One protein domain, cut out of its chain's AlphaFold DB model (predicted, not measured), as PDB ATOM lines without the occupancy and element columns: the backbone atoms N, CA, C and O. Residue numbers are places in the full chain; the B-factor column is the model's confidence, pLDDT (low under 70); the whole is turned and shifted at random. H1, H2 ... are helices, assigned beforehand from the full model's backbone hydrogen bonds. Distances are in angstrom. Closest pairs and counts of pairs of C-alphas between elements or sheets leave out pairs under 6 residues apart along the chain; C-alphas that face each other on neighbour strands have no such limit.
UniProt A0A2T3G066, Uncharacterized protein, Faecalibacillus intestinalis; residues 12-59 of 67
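What this domain is: This is residues 12 to 59 of the 67 residues of an uncharacterized protein of Faecalibacillus intestinalis (UniProt A0A2T3G066). Going along the printed part, a short helix, H1, meets a long one, H2, at a corner, and a tail, residues 45 to 59, runs on from the far end of H2. Residues 33 to 59 stick out with nothing packed on them. The printed part has 48 residues with two named helices, H1 then H2, and no named strand; the class is all helix. It is extended, with a radius of gyration of the C-alphas of 19.2 A, and spans 57 by 19 by 11 A.

Where its parts are: Find C-alpha 12 at (-9.802, -7.559, -12.830); from there H1 takes residues 12 to 21, 14.3 A long. After a tight link of 4 residues, H2 takes residues 26 to 44 and runs 27.1 A to C-alpha 44 at (20.213, 15.066, -2.244).

How they stand to each other: Look at the C-alphas of Gln 20 and Tyr 28, the closest of H1 and H2, 5.3 A apart. The helices touch only at the corner by their link, H2 with residues 26 to 28 alone. They run the same way at a steep tilt of 45 degrees. In H1 and H2 every O i to N i+4 pair is within hydrogen-bond range.

The domain as a whole: The two farthest C-alphas, those of Lys 12 and Trp 57, are 57.2 A apart. The printed part has no cut. Residues 41 to 59 have pLDDT under 70.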
ATOM      1  N   LYS A  12     -11.236  -7.851 -12.794       85.94
ATOM      2  CA  LYS A  12      -9.802  -7.559 -12.830       85.94
ATOM      3  C   LYS A  12      -9.520  -6.064 -12.661       85.94
ATOM      4  O   LYS A  12      -8.673  -5.702 -11.861       85.94
ATOM      5  N   GLN A  13     -10.268  -5.195 -13.343       85.19
ATOM      6  CA  GLN A  13     -10.110  -3.741 -13.210       85.19
ATOM      7  C   GLN A  13     -10.429  -3.247 -11.794       85.19
ATOM      8  O   GLN A  13      -9.736  -2.371 -11.282       85.19
ATOM      9  N   LEU A  14     -11.441  -3.828 -11.144       84.75
ATOM     10  CA  LEU A  14     -11.771  -3.505  -9.754       84.75
ATOM     11  C   LEU A  14     -10.673  -3.966  -8.789       84.75
ATOM     12  O   LEU A  14     -10.318  -3.231  -7.868       84.75
ATOM     13  N   ASP A  15     -10.106  -5.148  -9.023       86.12
ATOM     14  CA  ASP A  15      -9.027  -5.695  -8.201       86.12
ATOM     15  C   ASP A  15      -7.731  -4.906  -8.372       86.12
ATOM     16  O   ASP A  15      -7.091  -4.550  -7.384       86.12
ATOM     17  N   ASP A  16      -7.379  -4.554  -9.607       86.19
ATOM     18  CA  ASP A  16      -6.228  -3.704  -9.913       86.19
ATOM     19  C   ASP A  16      -6.385  -2.319  -9.265       86.19
ATOM     20  O   ASP A  16      -5.450  -1.811  -8.638       86.19
ATOM     21  N   TYR A  17      -7.585  -1.734  -9.325       84.19
ATOM     22  CA  TYR A  17      -7.882  -0.458  -8.674       84.19
ATOM     23  C   TYR A  17      -7.773  -0.543  -7.146       84.19
ATOM     24  O   TYR A  17      -7.114   0.294  -6.519       84.19
ATOM     25  N   ALA A  18      -8.370  -1.568  -6.533       83.00
ATOM     26  CA  ALA A  18      -8.269  -1.809  -5.098       83.00
ATOM     27  C   ALA A  18      -6.809  -2.034  -4.680       83.00
ATOM     28  O   ALA A  18      -6.360  -1.499  -3.666       83.00
ATOM     29  N   ASN A  19      -6.032  -2.749  -5.495       83.94
ATOM     30  CA  ASN A  19      -4.627  -3.018  -5.231       83.94
ATOM     31  C   ASN A  19      -3.767  -1.746  -5.206       83.94
ATOM     32  O   ASN A  19      -2.819  -1.669  -4.420       83.94
ATOM     33  N   GLN A  20      -4.089  -0.759  -6.041       81.50
ATOM     34  CA  GLN A  20      -3.353   0.502  -6.134       81.50
ATOM     35  C   GLN A  20      -3.735   1.527  -5.064       81.50
ATOM     36  O   GLN A  20      -2.911   2.388  -4.745       81.50
ATOM     37  N   ASN A  21      -4.955   1.446  -4.525       82.31
ATOM     38  CA  ASN A  21      -5.521   2.471  -3.644       82.31
ATOM     39  C   ASN A  21      -5.742   2.011  -2.202       82.31
ATOM     40  O   ASN A  21      -5.849   2.860  -1.322       82.31
ATOM     41  N   ASN A  22      -5.759   0.704  -1.925       81.81
ATOM     42  CA  ASN A  22      -5.885   0.190  -0.565       81.81
ATOM     43  C   ASN A  22      -4.541   0.300   0.187       81.81
ATOM     44  O   ASN A  22      -3.590  -0.405  -0.173       81.81
ATOM     45  N   PRO A  23      -4.450   1.103   1.267       81.81
ATOM     46  CA  PRO A  23      -3.219   1.284   2.041       81.81
ATOM     47  C   PRO A  23      -2.652  -0.007   2.643       81.81
ATOM     48  O   PRO A  23      -1.447  -0.114   2.887       81.81
ATOM     49  N   ASN A  24      -3.511  -1.003   2.863       80.81
ATOM     50  CA  ASN A  24      -3.123  -2.286   3.436       80.81
ATOM     51  C   ASN A  24      -2.455  -3.209   2.407       80.81
ATOM     52  O   ASN A  24      -1.766  -4.151   2.804       80.81
ATOM     53  N   ASN A  25      -2.589  -2.927   1.105       87.31
ATOM     54  CA  ASN A  25      -1.998  -3.756   0.066       87.31
ATOM     55  C   ASN A  25      -0.484  -3.527  -0.090       87.31
ATOM     56  O   ASN A  25       0.027  -2.407  -0.003       87.31
ATOM     57  N   LYS A  26       0.239  -4.606  -0.405       89.19
ATOM     58  CA  LYS A  26       1.686  -4.603  -0.652       89.19
ATOM     59  C   LYS A  26       2.068  -3.641  -1.782       89.19
ATOM     60  O   LYS A  26       3.023  -2.884  -1.630       89.19
ATOM     61  N   ALA A  27       1.297  -3.608  -2.874       81.31
ATOM     62  CA  ALA A  27       1.574  -2.732  -4.016       81.31
ATOM     63  C   ALA A  27       1.517  -1.235  -3.645       81.31
ATOM     64  O   ALA A  27       2.412  -0.470  -4.016       81.31
ATOM     65  N   TYR A  28       0.523  -0.822  -2.847       86.31
ATOM     66  CA  TYR A  28       0.411   0.550  -2.343       86.31
ATOM     67  C   TYR A  28       1.629   0.941  -1.497       86.31
ATOM     68  O   TYR A  28       2.240   1.993  -1.718       86.31
ATOM     69  N   LYS A  29       2.015   0.073  -0.553       88.00
ATOM     70  CA  LYS A  29       3.160   0.301   0.341       88.00
ATOM     71  C   LYS A  29       4.461   0.448  -0.448       88.00
ATOM     72  O   LYS A  29       5.190   1.417  -0.237       88.00
ATOM     73  N   SER A  30       4.712  -0.439  -1.412       87.88
ATOM     74  CA  SER A  30       5.885  -0.369  -2.294       87.88
ATOM     75  C   SER A  30       5.944   0.938  -3.087       87.88
ATOM     76  O   SER A  30       6.992   1.584  -3.126       87.88
ATOM     77  N   ARG A  31       4.814   1.393  -3.653       89.50
ATOM     78  CA  ARG A  31       4.739   2.684  -4.358       89.50
ATOM     79  C   ARG A  31       5.111   3.847  -3.444       89.50
ATOM     80  O   ARG A  31       5.916   4.688  -3.834       89.50
ATOM     81  N   LYS A  32       4.568   3.886  -2.224       88.56
ATOM     82  CA  LYS A  32       4.853   4.960  -1.261       88.56
ATOM     83  C   LYS A  32       6.301   4.970  -0.783       88.56
ATOM     84  O   LYS A  32       6.878   6.047  -0.657       88.56
ATOM     85  N   MET A  33       6.909   3.806  -0.566       88.56
ATOM     86  CA  MET A  33       8.337   3.720  -0.246       88.56
ATOM     87  C   MET A  33       9.208   4.211  -1.409       88.56
ATOM     88  O   MET A  33      10.126   5.003  -1.194       88.56
ATOM     89  N   ASN A  34       8.884   3.822  -2.646       89.12
ATOM     90  CA  ASN A  34       9.589   4.305  -3.834       89.12
ATOM     91  C   ASN A  34       9.426   5.818  -4.024       89.12
ATOM     92  O   ASN A  34      10.416   6.499  -4.267       89.12
ATOM     93  N   GLU A  35       8.220   6.361  -3.848       88.75
ATOM     94  CA  GLU A  35       7.953   7.802  -3.915       88.75
ATOM     95  C   GLU A  35       8.813   8.577  -2.901       88.75
ATOM     96  O   GLU A  35       9.452   9.568  -3.254       88.75
ATOM     97  N   LYS A  36       8.896   8.092  -1.653       87.88
ATOM     98  CA  LYS A  36       9.764   8.672  -0.616       87.88
ATOM     99  C   LYS A  36      11.242   8.606  -1.005       87.88
ATOM    100  O   LYS A  36      11.936   9.613  -0.891       87.88
ATOM    101  N   ARG A  37      11.706   7.458  -1.511       86.38
ATOM    102  CA  ARG A  37      13.098   7.257  -1.946       86.38
ATOM    103  C   ARG A  37      13.477   8.134  -3.142       86.38
ATOM    104  O   ARG A  37      14.603   8.604  -3.228       86.38
ATOM    105  N   MET A  38      12.550   8.375  -4.065       81.19
ATOM    106  CA  MET A  38      12.785   9.276  -5.197       81.19
ATOM    107  C   MET A  38      12.788  10.743  -4.757       81.19
ATOM    108  O   MET A  38      13.631  11.516  -5.205       81.19
ATOM    109  N   LYS A  39      11.916  11.125  -3.817       79.12
ATOM    110  CA  LYS A  39      11.928  12.467  -3.217       79.12
ATOM    111  C   LYS A  39      13.215  12.742  -2.434       79.12
ATOM    112  O   LYS A  39      13.752  13.837  -2.551       79.12
ATOM    113  N   SER A  40      13.734  11.774  -1.678       71.00
ATOM    114  CA  SER A  40      15.003  11.945  -0.956       71.00
ATOM    115  C   SER A  40      16.193  12.077  -1.907       71.00
ATOM    116  O   SER A  40      17.041  12.929  -1.680       71.00
ATOM    117  N   LYS A  41      16.215  11.319  -3.013       65.69
ATOM    118  CA  LYS A  41      17.225  11.471  -4.075       65.69
ATOM    119  C   LYS A  41      17.169  12.836  -4.765       65.69
ATOM    120  O   LYS A  41      18.206  13.418  -5.052       65.69
ATOM    121  N   LYS A  42      15.967  13.375  -4.996       60.53
ATOM    122  CA  LYS A  42      15.803  14.731  -5.548       60.53
ATOM    123  C   LYS A  42      16.256  15.822  -4.567       60.53
ATOM    124  O   LYS A  42      16.741  16.862  -4.990       60.53
ATOM    125  N   LYS A  43      16.104  15.594  -3.258       56.78
ATOM    126  CA  LYS A  43      16.636  16.499  -2.228       56.78
ATOM    127  C   LYS A  43      18.156  16.398  -2.098       56.78
ATOM    128  O   LYS A  43      18.791  17.423  -1.917       56.78
ATOM    129  N   SER A  44      18.749  15.209  -2.239       54.78
ATOM    130  CA  SER A  44      20.213  15.066  -2.244       54.78
ATOM    131  C   SER A  44      20.863  15.638  -3.504       54.78
ATOM    132  O   SER A  44      22.000  16.069  -3.441       54.78
ATOM    133  N   SER A  45      20.157  15.691  -4.641       53.12
ATOM    134  CA  SER A  45      20.611  16.452  -5.818       53.12
ATOM    135  C   SER A  45      20.400  17.967  -5.684       53.12
ATOM    136  O   SER A  45      20.699  18.708  -6.611       53.12
ATOM    137  N   HIS A  46      19.827  18.421  -4.568       48.81
ATOM    138  CA  HIS A  46      19.655  19.829  -4.220       48.81
ATOM    139  C   HIS A  46      20.265  20.106  -2.838       48.81
ATOM    140  O   HIS A  46      19.730  20.888  -2.054       48.81
ATOM    141  N   SER A  47      21.368  19.419  -2.515       43.47
ATOM    142  CA  SER A  47      22.277  19.902  -1.486       43.47
ATOM    143  C   SER A  47      23.037  21.075  -2.089       43.47
ATOM    144  O   SER A  47      23.915  20.896  -2.930       43.47
ATOM    145  N   TYR A  48      22.655  22.270  -1.670       48.47
ATOM    146  CA  TYR A  48      23.545  23.416  -1.563       48.47
ATOM    147  C   TYR A  48      24.756  22.968  -0.736       48.47
ATOM    148  O   TYR A  48      24.756  23.009   0.492       48.47
ATOM    149  N   ASP A  49      25.750  22.439  -1.437       46.56
ATOM    150  CA  ASP A  49      27.132  22.552  -1.011       46.56
ATOM    151  C   ASP A  49      27.493  24.044  -1.049       46.56
ATOM    152  O   ASP A  49      26.912  24.818  -1.818       46.56
ATOM    153  N   ALA A  50      28.376  24.467  -0.158       51.62
ATOM    154  CA  ALA A  50      28.683  25.856   0.146       51.62
ATOM    155  C   ALA A  50      29.327  26.588  -1.050       51.62
ATOM    156  O   ALA A  50      30.540  26.750  -1.123       51.62
ATOM    157  N   GLY A  51      28.496  27.022  -2.000       51.94
ATOM    158  CA  GLY A  51      28.925  27.680  -3.236       51.94
ATOM    159  C   GLY A  51      27.790  28.098  -4.173       51.94
ATOM    160  O   GLY A  51      28.046  28.386  -5.339       51.94
ATOM    161  N   SER A  52      26.542  28.145  -3.696       54.59
ATOM    162  CA  SER A  52      25.426  28.733  -4.448       54.59
ATOM    163  C   SER A  52      25.542  30.258  -4.421       54.59
ATOM    164  O   SER A  52      24.770  30.932  -3.748       54.59
ATOM    165  N   PHE A  53      26.534  30.798  -5.128       50.94
ATOM    166  CA  PHE A  53      26.412  32.149  -5.653       50.94
ATOM    167  C   PHE A  53      25.157  32.147  -6.519       50.94
ATOM    168  O   PHE A  53      25.024  31.287  -7.395       50.94
ATOM    169  N   ASP A  54      24.217  33.040  -6.219       55.47
ATOM    170  CA  ASP A  54      23.037  33.253  -7.043       55.47
ATOM    171  C   ASP A  54      23.498  33.319  -8.500       55.47
ATOM    172  O   ASP A  54      24.324  34.159  -8.858       55.47
ATOM    173  N   LEU A  55      23.010  32.406  -9.351       55.56
ATOM    174  CA  LEU A  55      23.324  32.424 -10.787       55.56
ATOM    175  C   LEU A  55      22.951  33.776 -11.429       55.56
ATOM    176  O   LEU A  55      23.405  34.080 -12.525       55.56
ATOM    177  N   GLU A  56      22.165  34.593 -10.724       54.94
ATOM    178  CA  GLU A  56      21.863  35.985 -11.038       54.94
ATOM    179  C   GLU A  56      23.120  36.874 -11.074       54.94
ATOM    180  O   GLU A  56      23.218  37.729 -11.950       54.94
ATOM    181  N   TRP A  57      24.134  36.635 -10.231       57.88
ATOM    182  CA  TRP A  57      25.395  37.398 -10.241       57.88
ATOM    183  C   TRP A  57      26.164  37.245 -11.561       57.88
ATOM    184  O   TRP A  57      26.784  38.191 -12.041       57.88
ATOM    185  N   PHE A  58      26.079  36.072 -12.199       55.84
ATOM    186  CA  PHE A  58      26.695  35.831 -13.509       55.84
ATOM    187  C   PHE A  58      25.969  36.538 -14.661       55.84
ATOM    188  O   PHE A  58      26.539  36.685 -15.740       55.84
ATOM    189  N   CYS A  59      24.730  36.986 -14.448       57.97
ATOM    190  CA  CYS A  59      23.920  37.656 -15.464       57.97
ATOM    191  C   CYS A  59      23.995  39.191 -15.398       57.97
ATOM    192  O   CYS A  59      23.534  39.841 -16.333       57.97
TER     193      CYS A  59